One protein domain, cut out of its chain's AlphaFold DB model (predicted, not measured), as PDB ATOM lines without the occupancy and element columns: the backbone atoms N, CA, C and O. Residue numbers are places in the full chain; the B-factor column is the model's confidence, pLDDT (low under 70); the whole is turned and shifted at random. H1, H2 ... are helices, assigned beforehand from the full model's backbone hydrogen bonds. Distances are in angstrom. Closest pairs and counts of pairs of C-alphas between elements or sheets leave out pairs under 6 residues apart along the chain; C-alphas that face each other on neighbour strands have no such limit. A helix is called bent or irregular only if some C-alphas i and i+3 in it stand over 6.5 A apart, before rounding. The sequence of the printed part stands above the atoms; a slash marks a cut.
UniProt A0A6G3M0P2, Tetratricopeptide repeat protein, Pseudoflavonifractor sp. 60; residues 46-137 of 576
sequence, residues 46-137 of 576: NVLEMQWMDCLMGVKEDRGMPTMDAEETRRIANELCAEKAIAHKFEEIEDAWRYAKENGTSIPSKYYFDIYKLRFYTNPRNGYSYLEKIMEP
ATOM      1  N   ASN A  46     111.098  15.899 -70.043       77.25
ATOM      2  CA  ASN A  46     110.425  16.691 -69.004       77.25
ATOM      3  C   ASN A  46     109.231  15.981 -68.343       77.25
ATOM      4  O   ASN A  46     108.912  16.225 -67.182       77.25
ATOM      5  N   VAL A  47     108.536  15.119 -69.093       81.94
ATOM      6  CA  VAL A  47     107.416  14.329 -68.565       81.94
ATOM      7  C   VAL A  47     107.951  13.179 -67.716       81.94
ATOM      8  O   VAL A  47     107.394  12.907 -66.655       81.94
ATOM      9  N   LEU A  48     109.042  12.539 -68.151       84.31
ATOM     10  CA  LEU A  48     109.707  11.481 -67.392       84.31
ATOM     11  C   LEU A  48     110.280  12.006 -66.074       84.31
ATOM     12  O   LEU A  48     110.061  11.382 -65.045       84.31
ATOM     13  N   GLU A  49     110.934  13.171 -66.069       86.69
ATOM     14  CA  GLU A  49     111.467  13.785 -64.843       86.69
ATOM     15  C   GLU A  49     110.373  14.015 -63.801       86.69
ATOM     16  O   GLU A  49     110.537  13.656 -62.637       86.69
ATOM     17  N   MET A  50     109.231  14.566 -64.225       89.44
ATOM     18  CA  MET A  50     108.085  14.779 -63.339       89.44
ATOM     19  C   MET A  50     107.541  13.456 -62.787       89.44
ATOM     20  O   MET A  50     107.254  13.370 -61.595       89.44
ATOM     21  N   GLN A  51     107.429  12.422 -63.629       89.69
ATOM     22  CA  GLN A  51     106.964  11.089 -63.224       89.69
ATOM     23  C   GLN A  51     107.930  10.417 -62.244       89.69
ATOM     24  O   GLN A  51     107.507   9.875 -61.223       89.69
ATOM     25  N   TRP A  52     109.231  10.486 -62.520       91.12
ATOM     26  CA  TRP A  52     110.258   9.933 -61.647       91.12
ATOM     27  C   TRP A  52     110.311  10.664 -60.311       91.12
ATOM     28  O   TRP A  52     110.409   9.996 -59.287       91.12
ATOM     29  N   MET A  53     110.166  11.991 -60.297       93.44
ATOM     30  CA  MET A  53     110.076  12.760 -59.054       93.44
ATOM     31  C   MET A  53     108.809  12.443 -58.255       93.44
ATOM     32  O   MET A  53     108.905  12.213 -57.054       93.44
ATOM     33  N   ASP A  54     107.633  12.352 -58.887       92.56
ATOM     34  CA  ASP A  54     106.405  11.935 -58.188       92.56
ATOM     35  C   ASP A  54     106.567  10.544 -57.539       92.56
ATOM     36  O   ASP A  54     106.057  10.306 -56.442       92.56
ATOM     37  N   CYS A  55     107.309   9.640 -58.182       91.50
ATOM     38  CA  CYS A  55     107.603   8.313 -57.650       91.50
ATOM     39  C   CYS A  55     108.632   8.341 -56.504       91.50
ATOM     40  O   CYS A  55     108.404   7.719 -55.465       91.50
ATOM     41  N   LEU A  56     109.728   9.092 -56.670       92.69
ATOM     42  CA  LEU A  56     110.769   9.318 -55.657       92.69
ATOM     43  C   LEU A  56     110.193   9.924 -54.369       92.69
ATOM     44  O   LEU A  56     110.598   9.568 -53.267       92.69
ATOM     45  N   MET A  57     109.206  10.807 -54.510       93.81
ATOM     46  CA  MET A  57     108.602  11.544 -53.401       93.81
ATOM     47  C   MET A  57     107.384  10.852 -52.779       93.81
ATOM     48  O   MET A  57     106.662  11.477 -52.002       93.81
ATOM     49  N   GLY A  58     107.115   9.589 -53.113       89.88
ATOM     50  CA  GLY A  58     106.004   8.854 -52.504       89.88
ATOM     51  C   GLY A  58     104.611   9.276 -52.986       89.88
ATOM     52  O   GLY A  58     103.616   8.896 -52.377       89.88
ATOM     53  N   VAL A  59     104.510  10.091 -54.041       90.06
ATOM     54  CA  VAL A  59     103.246  10.722 -54.452       90.06
ATOM     55  C   VAL A  59     102.407   9.792 -55.314       90.06
ATOM     56  O   VAL A  59     101.197   9.680 -55.112       90.06
ATOM     57  N   LYS A  60     103.022   9.190 -56.334       87.56
ATOM     58  CA  LYS A  60     102.299   8.409 -57.336       87.56
ATOM     59  C   LYS A  60     103.156   7.278 -57.875       87.56
ATOM     60  O   LYS A  60     104.319   7.479 -58.215       87.56
ATOM     61  N   GLU A  61     102.552   6.099 -57.977       82.19
ATOM     62  CA  GLU A  61     103.156   4.969 -58.673       82.19
ATOM     63  C   GLU A  61     103.349   5.269 -60.164       82.19
ATOM     64  O   GLU A  61     102.621   6.060 -60.776       82.19
ATOM     65  N   ASP A  62     104.330   4.603 -60.758       74.69
ATOM     66  CA  ASP A  62     104.710   4.825 -62.145       74.69
ATOM     67  C   ASP A  62     104.743   3.495 -62.897       74.69
ATOM     68  O   ASP A  62     105.661   2.688 -62.736       74.69
ATOM     69  N   ARG A  63     103.696   3.260 -63.701       67.62
ATOM     70  CA  ARG A  63     103.567   2.122 -64.634       67.62
ATOM     71  C   ARG A  63     103.844   0.758 -63.984       67.62
ATOM     72  O   ARG A  63     104.582  -0.063 -64.522       67.62
ATOM     73  N   GLY A  64     103.238   0.519 -62.821       64.56
ATOM     74  CA  GLY A  64     103.354  -0.744 -62.085       64.56
ATOM     75  C   GLY A  64     104.617  -0.873 -61.229       64.56
ATOM     76  O   GLY A  64     104.800  -1.906 -60.590       64.56
ATOM     77  N   MET A  65     105.476   0.154 -61.179       70.69
ATOM     78  CA  MET A  65     106.516   0.251 -60.155       70.69
ATOM     79  C   MET A  65     105.996   1.020 -58.931       70.69
ATOM     80  O   MET A  65     105.449   2.116 -59.101       70.69
ATOM     81  N   PRO A  66     106.201   0.491 -57.709       76.75
ATOM     82  CA  PRO A  66     105.754   1.147 -56.489       76.75
ATOM     83  C   PRO A  66     106.508   2.458 -56.259       76.75
ATOM     84  O   PRO A  66     107.635   2.650 -56.733       76.75
ATOM     85  N   THR A  67     105.871   3.344 -55.502       86.88
ATOM     86  CA  THR A  67     106.481   4.568 -54.984       86.88
ATOM     87  C   THR A  67     107.663   4.266 -54.067       86.88
ATOM     88  O   THR A  67     107.699   3.223 -53.411       86.88
ATOM     89  N   MET A  68     108.606   5.199 -53.985       87.94
ATOM     90  CA  MET A  68     109.714   5.150 -53.029       87.94
ATOM     91  C   MET A  68     109.355   5.906 -51.746       87.94
ATOM     92  O   MET A  68     108.450   6.740 -51.734       87.94
ATOM     93  N   ASP A  69     110.058   5.597 -50.657       90.81
ATOM     94  CA  ASP A  69     109.941   6.357 -49.415       90.81
ATOM     95  C   ASP A  69     110.701   7.687 -49.543       90.81
ATOM     96  O   ASP A  69     111.865   7.719 -49.957       90.81
ATOM     97  N   ALA A  70     110.034   8.795 -49.224       92.25
ATOM     98  CA  ALA A  70     110.580  10.131 -49.443       92.25
ATOM     99  C   ALA A  70     111.719  10.481 -48.468       92.25
ATOM    100  O   ALA A  70     112.625  11.230 -48.835       92.25
ATOM    101  N   GLU A  71     111.693   9.976 -47.230       92.62
ATOM    102  CA  GLU A  71     112.768  10.217 -46.257       92.62
ATOM    103  C   GLU A  71     114.024   9.435 -46.638       92.62
ATOM    104  O   GLU A  71     115.121   9.997 -46.680       92.62
ATOM    105  N   GLU A  72     113.844   8.172 -47.013       90.81
ATOM    106  CA  GLU A  72     114.907   7.316 -47.528       90.81
ATOM    107  C   GLU A  72     115.525   7.891 -48.807       90.81
ATOM    108  O   GLU A  72     116.747   7.946 -48.948       90.81
ATOM    109  N   THR A  73     114.692   8.399 -49.717       92.50
ATOM    110  CA  THR A  73     115.151   9.030 -50.958       92.50
ATOM    111  C   THR A  73     116.040  10.241 -50.679       92.50
ATOM    112  O   THR A  73     117.114  10.352 -51.270       92.50
ATOM    113  N   ARG A  74     115.651  11.120 -49.741       95.06
ATOM    114  CA  ARG A  74     116.487  12.263 -49.328       95.06
ATOM    115  C   ARG A  74     117.819  11.810 -48.738       95.06
ATOM    116  O   ARG A  74     118.849  12.409 -49.041       95.06
ATOM    117  N   ARG A  75     117.818  10.750 -47.918       94.31
ATOM    118  CA  ARG A  75     119.049  10.190 -47.339       94.31
ATOM    119  C   ARG A  75     120.004   9.705 -48.429       94.31
ATOM    120  O   ARG A  75     121.139  10.173 -48.477       94.31
ATOM    121  N   ILE A  76     119.524   8.842 -49.326       91.19
ATOM    122  CA  ILE A  76     120.313   8.294 -50.440       91.19
ATOM    123  C   ILE A  76     120.833   9.425 -51.333       91.19
ATOM    124  O   ILE A  76     121.997   9.426 -51.725       91.19
ATOM    125  N   ALA A  77     119.998  10.416 -51.643       93.50
ATOM    126  CA  ALA A  77     120.409  11.516 -52.503       93.50
ATOM    127  C   ALA A  77     121.538  12.355 -51.890       93.50
ATOM    128  O   ALA A  77     122.472  12.739 -52.594       93.50
ATOM    129  N   ASN A  78     121.504  12.580 -50.576       93.38
ATOM    130  CA  ASN A  78     122.561  13.292 -49.865       93.38
ATOM    131  C   ASN A  78     123.873  12.497 -49.806       93.38
ATOM    132  O   ASN A  78     124.942  13.086 -49.986       93.38
ATOM    133  N   GLU A  79     123.804  11.175 -49.631       92.69
ATOM    134  CA  GLU A  79     124.970  10.285 -49.728       92.69
ATOM    135  C   GLU A  79     125.593  10.349 -51.130       92.69
ATOM    136  O   GLU A  79     126.784  10.632 -51.274       92.69
ATOM    137  N   LEU A  80     124.779  10.219 -52.181       88.44
ATOM    138  CA  LEU A  80     125.256  10.281 -53.565       88.44
ATOM    139  C   LEU A  80     125.808  11.650 -53.956       88.44
ATOM    140  O   LEU A  80     126.738  11.733 -54.760       88.44
ATOM    141  N   CYS A  81     125.260  12.730 -53.402       90.75
ATOM    142  CA  CYS A  81     125.795  14.071 -53.603       90.75
ATOM    143  C   CYS A  81     127.177  14.210 -52.943       90.75
ATOM    144  O   CYS A  81     128.107  14.738 -53.558       90.75
ATOM    145  N   ALA A  82     127.353  13.678 -51.726       90.38
ATOM    146  CA  ALA A  82     128.637  13.678 -51.021       90.38
ATOM    147  C   ALA A  82     129.714  12.860 -51.759       90.38
ATOM    148  O   ALA A  82     130.876  13.269 -51.818       90.38
ATOM    149  N   GLU A  83     129.316  11.752 -52.386       88.38
ATOM    150  CA  GLU A  83     130.171  10.919 -53.241       88.38
ATOM    151  C   GLU A  83     130.418  11.515 -54.638       88.38
ATOM    152  O   GLU A  83     131.200  10.963 -55.413       88.38
ATOM    153  N   LYS A  84     129.786  12.651 -54.973       84.38
ATOM    154  CA  LYS A  84     129.790  13.270 -56.315       84.38
ATOM    155  C   LYS A  84     129.215  12.361 -57.411       84.38
ATOM    156  O   LYS A  84     129.516  12.539 -58.592       84.38
ATOM    157  N   ALA A  85     128.379  11.395 -57.032       79.69
ATOM    158  CA  ALA A  85     127.665  10.528 -57.960       79.69
ATOM    159  C   ALA A  85     126.499  11.261 -58.649       79.69
ATOM    160  O   ALA A  85     126.191  10.955 -59.804       79.69
ATOM    161  N   ILE A  86     125.898  12.257 -57.988       84.56
ATOM    162  CA  ILE A  86     124.967  13.235 -58.581       84.56
ATOM    163  C   ILE A  86     125.572  14.646 -58.540       84.56
ATOM    164  O   ILE A  86     126.394  14.944 -57.672       84.56
ATOM    165  N   ALA A  87     125.207  15.494 -59.503       83.75
ATOM    166  CA  ALA A  87     125.828  16.805 -59.701       83.75
ATOM    167  C   ALA A  87     125.230  17.904 -58.810       83.75
ATOM    168  O   ALA A  87     125.952  18.814 -58.398       83.75
ATOM    169  N   HIS A  88     123.934  17.824 -58.511       91.06
ATOM    170  CA  HIS A  88     123.215  18.834 -57.738       91.06
ATOM    171  C   HIS A  88     122.765  18.300 -56.377       91.06
ATOM    172  O   HIS A  88     122.570  17.098 -56.186       91.06
ATOM    173  N   LYS A  89     122.585  19.217 -55.424       94.50
ATOM    174  CA  LYS A  89     121.997  18.899 -54.120       94.50
ATOM    175  C   LYS A  89     120.529  18.536 -54.285       94.50
ATOM    176  O   LYS A  89     119.819  19.182 -55.058       94.50
ATOM    177  N   PHE A  90     120.063  17.540 -53.538       95.25
ATOM    178  CA  PHE A  90     118.693  17.062 -53.684       95.25
ATOM    179  C   PHE A  90     117.658  18.117 -53.294       95.25
ATOM    180  O   PHE A  90     116.611  18.185 -53.929       95.25
ATOM    181  N   GLU A  91     117.966  18.991 -52.332       95.00
ATOM    182  CA  GLU A  91     117.072  20.087 -51.948       95.00
ATOM    183  C   GLU A  91     116.770  21.019 -53.133       95.00
ATOM    184  O   GLU A  91     115.626  21.413 -53.335       95.00
ATOM    185  N   GLU A  92     117.764  21.301 -53.984       95.44
ATOM    186  CA  GLU A  92     117.578  22.132 -55.182       95.44
ATOM    187  C   GLU A  92     116.675  21.452 -56.220       95.44
ATOM    188  O   GLU A  92     115.889  22.117 -56.900       95.44
ATOM    189  N   ILE A  93     116.788  20.126 -56.348       94.62
ATOM    190  CA  ILE A  93     115.971  19.313 -57.257       94.62
ATOM    191  C   ILE A  93     114.528  19.244 -56.741       94.62
ATOM    192  O   ILE A  93     113.582  19.430 -57.511       94.62
ATOM    193  N   GLU A  94     114.350  19.003 -55.439       95.56
ATOM    194  CA  GLU A  94     113.041  18.917 -54.788       95.56
ATOM    195  C   GLU A  94     112.292  20.257 -54.873       95.56
ATOM    196  O   GLU A  94     111.117  20.275 -55.251       95.56
ATOM    197  N   ASP A  95     112.967  21.381 -54.615       95.88
ATOM    198  CA  ASP A  95     112.385  22.722 -54.737       95.88
ATOM    199  C   ASP A  95     111.977  23.039 -56.183       95.88
ATOM    200  O   ASP A  95     110.879  23.550 -56.429       95.88
ATOM    201  N   ALA A  96     112.817  22.682 -57.161       93.25
ATOM    202  CA  ALA A  96     112.500  22.858 -58.575       93.25
ATOM    203  C   ALA A  96     111.283  22.024 -59.008       93.25
ATOM    204  O   ALA A  96     110.437  22.512 -59.761       93.25
ATOM    205  N   TRP A  97     111.157  20.790 -58.511       95.25
ATOM    206  CA  TRP A  97     109.990  19.939 -58.756       95.25
ATOM    207  C   TRP A  97     108.715  20.502 -58.124       95.25
ATOM    208  O   TRP A  97     107.682  20.560 -58.795       95.25
ATOM    209  N   ARG A  98     108.772  20.977 -56.873       94.69
ATOM    210  CA  ARG A  98     107.621  21.612 -56.203       94.69
ATOM    211  C   ARG A  98     107.149  22.841 -56.969       94.69
ATOM    212  O   ARG A  98     105.969  22.935 -57.304       94.69
ATOM    213  N   TYR A  99     108.080  23.722 -57.335       93.44
ATOM    214  CA  TYR A  99     107.781  24.897 -58.146       93.44
ATOM    215  C   TYR A  99     107.145  24.514 -59.490       93.44
ATOM    216  O   TYR A  99     106.135  25.100 -59.889       93.44
ATOM    217  N   ALA A 100     107.697  23.506 -60.175       90.88
ATOM    218  CA  ALA A 100     107.172  23.028 -61.449       90.88
ATOM    219  C   ALA A 100     105.737  22.498 -61.328       90.88
ATOM    220  O   ALA A 100     104.887  22.797 -62.167       90.88
ATOM    221  N   LYS A 101     105.444  21.773 -60.246       91.12
ATOM    222  CA  LYS A 101     104.119  21.219 -59.959       91.12
ATOM    223  C   LYS A 101     103.080  22.297 -59.652       91.12
ATOM    224  O   LYS A 101     101.960  22.210 -60.148       91.12
ATOM    225  N   GLU A 102     103.451  23.313 -58.878       92.81
ATOM    226  CA  GLU A 102     102.567  24.433 -58.524       92.81
ATOM    227  C   GLU A 102     102.245  25.331 -59.725       92.81
ATOM    228  O   GLU A 102     101.120  25.811 -59.856       92.81
ATOM    229  N   ASN A 103     103.212  25.530 -60.624       88.44
ATOM    230  CA  ASN A 103     103.089  26.461 -61.748       88.44
ATOM    231  C   ASN A 103     102.748  25.780 -63.084       88.44
ATOM    232  O   ASN A 103     102.611  26.458 -64.102       88.44
ATOM    233  N   GLY A 104     102.621  24.449 -63.106       84.06
ATOM    234  CA  GLY A 104     102.380  23.684 -64.332       84.06
ATOM    235  C   GLY A 104     103.524  23.788 -65.347       84.06
ATOM    236  O   GLY A 104     103.284  23.739 -66.554       84.06
ATOM    237  N   THR A 105     104.758  23.972 -64.872       83.38
ATOM    238  CA  THR A 105     105.963  24.052 -65.709       83.38
ATOM    239  C   THR A 105     106.746  22.737 -65.677       83.38
ATOM    240  O   THR A 105     106.346  21.768 -65.037       83.38
ATOM    241  N   SER A 106     107.860  22.664 -66.407       82.31
ATOM    242  CA  SER A 106     108.783  21.523 -66.353       82.31
ATOM    243  C   SER A 106     109.904  21.758 -65.343       82.31
ATOM    244  O   SER A 106     110.257  22.908 -65.070       82.31
ATOM    245  N   ILE A 107     110.484  20.669 -64.834       84.44
ATOM    246  CA  ILE A 107     111.759  20.718 -64.114       84.44
ATOM    247  C   ILE A 107     112.852  21.180 -65.101       84.44
ATOM    248  O   ILE A 107     112.807  20.803 -66.274       84.44
ATOM    249  N   PRO A 108     113.816  22.017 -64.677       80.81
ATOM    250  CA  PRO A 108     114.977  22.344 -65.499       80.81
ATOM    251  C   PRO A 108     115.764  21.087 -65.900       80.81
ATOM    252  O   PRO A 108     116.177  20.315 -65.034       80.81
ATOM    253  N   SER A 109     116.060  20.927 -67.194       72.25
ATOM    254  CA  SER A 109     116.664  19.701 -67.749       72.25
ATOM    255  C   SER A 109     118.061  19.379 -67.209       72.25
ATOM    256  O   SER A 109     118.532  18.252 -67.338       72.25
ATOM    257  N   LYS A 110     118.731  20.345 -66.566       76.38
ATOM    258  CA  LYS A 110     119.997  20.121 -65.847       76.38
ATOM    259  C   LYS A 110     119.888  19.075 -64.728       76.38
ATOM    260  O   LYS A 110     120.912  18.536 -64.322       76.38
ATOM    261  N   TYR A 111     118.679  18.788 -64.238       84.12
ATOM    262  CA  TYR A 111     118.439  17.803 -63.181       84.12
ATOM    263  C   TYR A 111     118.122  16.394 -63.708       84.12
ATOM    264  O   TYR A 111     118.109  15.450 -62.918       84.12
ATOM    265  N   TYR A 112     117.929  16.216 -65.022       79.75
ATOM    266  CA  TYR A 112     117.494  14.956 -65.639       79.75
ATOM    267  C   TYR A 112     118.294  13.736 -65.173       79.75
ATOM    268  O   TYR A 112     117.734  12.733 -64.728       79.75
ATOM    269  N   PHE A 113     119.625  13.816 -65.267       77.94
ATOM    270  CA  PHE A 113     120.500  12.690 -64.944       77.94
ATOM    271  C   PHE A 113     120.585  12.411 -63.445       77.94
ATOM    272  O   PHE A 113     120.729  11.249 -63.069       77.94
ATOM    273  N   ASP A 114     120.469  13.435 -62.600       85.12
ATOM    274  CA  ASP A 114     120.445  13.254 -61.149       85.12
ATOM    275  C   ASP A 114     119.152  12.539 -60.736       85.12
ATOM    276  O   ASP A 114     119.203  11.528 -60.036       85.12
ATOM    277  N   ILE A 115     118.004  12.972 -61.273       88.25
ATOM    278  CA  ILE A 115     116.697  12.336 -61.047       88.25
ATOM    279  C   ILE A 115     116.703  10.887 -61.547       88.25
ATOM    280  O   ILE A 115     116.276   9.982 -60.829       88.25
ATOM    281  N   TYR A 116     117.223  10.638 -62.755       83.81
ATOM    282  CA  TYR A 116     117.339   9.282 -63.292       83.81
ATOM    283  C   TYR A 116     118.207   8.390 -62.394       83.81
ATOM    284  O   TYR A 116     117.813   7.269 -62.066       83.81
ATOM    285  N   LYS A 117     119.393   8.872 -61.990       82.44
ATOM    286  CA  LYS A 117     120.318   8.111 -61.138       82.44
ATOM    287  C   LYS A 117     119.671   7.745 -59.814       82.44
ATOM    288  O   LYS A 117     119.795   6.600 -59.398       82.44
ATOM    289  N   LEU A 118     118.947   8.675 -59.196       87.81
ATOM    290  CA  LEU A 118     118.209   8.423 -57.960       87.81
ATOM    291  C   LEU A 118     117.109   7.383 -58.164       87.81
ATOM    292  O   LEU A 118     117.009   6.423 -57.401       87.81
ATOM    293  N   ARG A 119     116.327   7.525 -59.239       86.19
ATOM    294  CA  ARG A 119     115.216   6.621 -59.553       86.19
ATOM    295  C   ARG A 119     115.660   5.171 -59.728       86.19
ATOM    296  O   ARG A 119     114.934   4.260 -59.328       86.19
ATOM    297  N   PHE A 120     116.829   4.959 -60.326       81.62
ATOM    298  CA  PHE A 120     117.347   3.632 -60.665       81.62
ATOM    299  C   PHE A 120     118.635   3.271 -59.910       81.62
ATOM    300  O   PHE A 120     119.377   2.397 -60.356       81.62
ATOM    301  N   TYR A 121     118.890   3.906 -58.758       77.75
ATOM    302  CA  TYR A 121     120.140   3.761 -58.002       77.75
ATOM    303  C   TYR A 121     120.455   2.308 -57.619       77.75
ATOM    304  O   TYR A 121     121.587   1.855 -57.762       77.75
ATOM    305  N   THR A 122     119.440   1.549 -57.193       71.56
ATOM    306  CA  THR A 122     119.601   0.152 -56.753       71.56
ATOM    307  C   THR A 122     120.065  -0.776 -57.871       71.56
ATOM    308  O   THR A 122     120.787  -1.739 -57.621       71.56
ATOM    309  N   ASN A 123     119.644  -0.505 -59.108       70.38
ATOM    310  CA  ASN A 123     120.092  -1.225 -60.289       70.38
ATOM    311  C   ASN A 123     119.837  -0.382 -61.547       70.38
ATOM    312  O   ASN A 123     118.706  -0.349 -62.044       70.38
ATOM    313  N   PRO A 124     120.879   0.219 -62.136       63.84
ATOM    314  CA  PRO A 124     120.718   1.038 -63.334       63.84
ATOM    315  C   PRO A 124     120.165   0.280 -64.552       63.84
ATOM    316  O   PRO A 124     119.583   0.898 -65.441       63.84
ATOM    317  N   ARG A 125     120.246  -1.066 -64.583       63.66
ATOM    318  CA  ARG A 125     119.595  -1.888 -65.625       63.66
ATOM    319  C   ARG A 125     118.069  -1.765 -65.601       63.66
ATOM    320  O   ARG A 125     117.432  -1.927 -66.640       63.66
ATOM    321  N   ASN A 126     117.477  -1.434 -64.451       72.62
ATOM    322  CA  ASN A 126     116.034  -1.226 -64.335       72.62
ATOM    323  C   ASN A 126     115.571  -0.023 -65.156       72.62
ATOM    324  O   ASN A 126     114.476  -0.062 -65.709       72.62
ATOM    325  N   GLY A 127     116.405   1.011 -65.288       74.69
ATOM    326  CA  GLY A 127     116.070   2.171 -66.104       74.69
ATOM    327  C   GLY A 127     116.084   1.867 -67.604       74.69
ATOM    328  O   GLY A 127     115.271   2.435 -68.330       74.69
ATOM    329  N   TYR A 128     116.921   0.920 -68.062       69.88
ATOM    330  CA  TYR A 128     116.856   0.417 -69.444       69.88
ATOM    331  C   TYR A 128     115.519  -0.253 -69.716       69.88
ATOM    332  O   TYR A 128     114.767   0.185 -70.578       69.88
ATOM    333  N   SER A 129     115.228  -1.298 -68.937       73.06
ATOM    334  CA  SER A 129     114.034  -2.116 -69.118       73.06
ATOM    335  C   SER A 129     112.772  -1.275 -68.950       73.06
ATOM    336  O   SER A 129     111.787  -1.489 -69.647       73.06
ATOM    337  N   TYR A 130     112.807  -0.276 -68.064       79.62
ATOM    338  CA  TYR A 130     111.740   0.705 -67.934       79.62
ATOM    339  C   TYR A 130     111.524   1.475 -69.245       79.62
ATOM    340  O   TYR A 130     110.416   1.454 -69.771       79.62
ATOM    341  N   LEU A 131     112.560   2.108 -69.807       77.69
ATOM    342  CA  LEU A 131     112.429   2.875 -71.052       77.69
ATOM    343  C   LEU A 131     112.067   1.985 -72.250       77.69
ATOM    344  O   LEU A 131     111.253   2.387 -73.072       77.69
ATOM    345  N   GLU A 132     112.606   0.770 -72.328       75.00
ATOM    346  CA  GLU A 132     112.251  -0.217 -73.352       75.00
ATOM    347  C   GLU A 132     110.757  -0.566 -73.299       75.00
ATOM    348  O   GLU A 132     110.069  -0.418 -74.305       75.00
ATOM    349  N   LYS A 133     110.216  -0.880 -72.114       79.06
ATOM    350  CA  LYS A 133     108.776  -1.141 -71.918       79.06
ATOM    351  C   LYS A 133     107.890   0.056 -72.252       79.06
ATOM    352  O   LYS A 133     106.740  -0.117 -72.644       79.06
ATOM    353  N   ILE A 134     108.389   1.282 -72.069       79.94
ATOM    354  CA  ILE A 134     107.667   2.487 -72.498       79.94
ATOM    355  C   ILE A 134     107.546   2.532 -74.020       79.94
ATOM    356  O   ILE A 134     106.512   2.963 -74.526       79.94
ATOM    357  N   MET A 135     108.591   2.121 -74.730       76.62
ATOM    358  CA  MET A 135     108.699   2.263 -76.181       76.62
ATOM    359  C   MET A 135     108.140   1.073 -76.953       76.62
ATOM    360  O   MET A 135     107.652   1.276 -78.055       76.62
ATOM    361  N   GLU A 136     108.176  -0.132 -76.387       78.56
ATOM    362  CA  GLU A 136     107.690  -1.369 -77.008       78.56
ATOM    363  C   GLU A 136     106.275  -1.259 -77.619       78.56
ATOM    364  O   GLU A 136     106.099  -1.688 -78.759       78.56
ATOM    365  N   PRO A 137     105.267  -0.643 -76.963       80.00
ATOM    366  CA  PRO A 137     103.940  -0.488 -77.563       80.00
ATOM    367  C   PRO A 137     103.806   0.739 -78.483       80.00
ATOM    368  O   PRO A 137     102.732   0.965 -79.044       80.00
TER     369      PRO A 137
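What this domain is: This is residues 46 to 137 of the 576 residues of the protein "Tetratricopeptide repeat protein" of Pseudoflavonifractor sp. 60 (UniProt A0A6G3M0P2). The longest helix, H3, lies to one side of a core of two helices side by side, H1 and H4; H5 sits loosely on the opposite side, and H2 crosses near the start of H3. The 92 printed residues have five named helices, H1 to H5 in order, and no named strand: all helix, compact, radius of gyration of the C-alphas 12.6 A, spans 36 by 32 by 23 A.

How they stand to each other: Start at H3, residues 90 to 103: its residue 90 alone touches H2, residues 70 to 82, at C-alpha 77, 5.9 A away. H4, residues 109 to 119, is irregular, with C-alphas 110 and 113 7.5 A apart. It touches H1, residues 46 to 56, closest at C-alphas 49 and 112, 6.2 A. H5, residues 125 to 135, is close but not clearly touching H4, closest at C-alphas 116 and 127, 7.8 A. Every O i to N i+4 pair is within hydrogen-bond range in H1, H2, H3 and H5; in H4, 5 of 7.

Where its parts are: Find C-alpha 90 at (118.693, 17.062, -53.684); H3 runs 19.9 A from there. H5 ends at C-alpha 135, (108.699, 2.263, -76.181).

The domain as a whole: The farthest C-alphas, Ala 82 and Pro 137, are 38.9 A apart. The printed part has no cut; the link from H1 to H2 is long. Residues 63 to 64, 124 to 125 and 128 have pLDDT under 70.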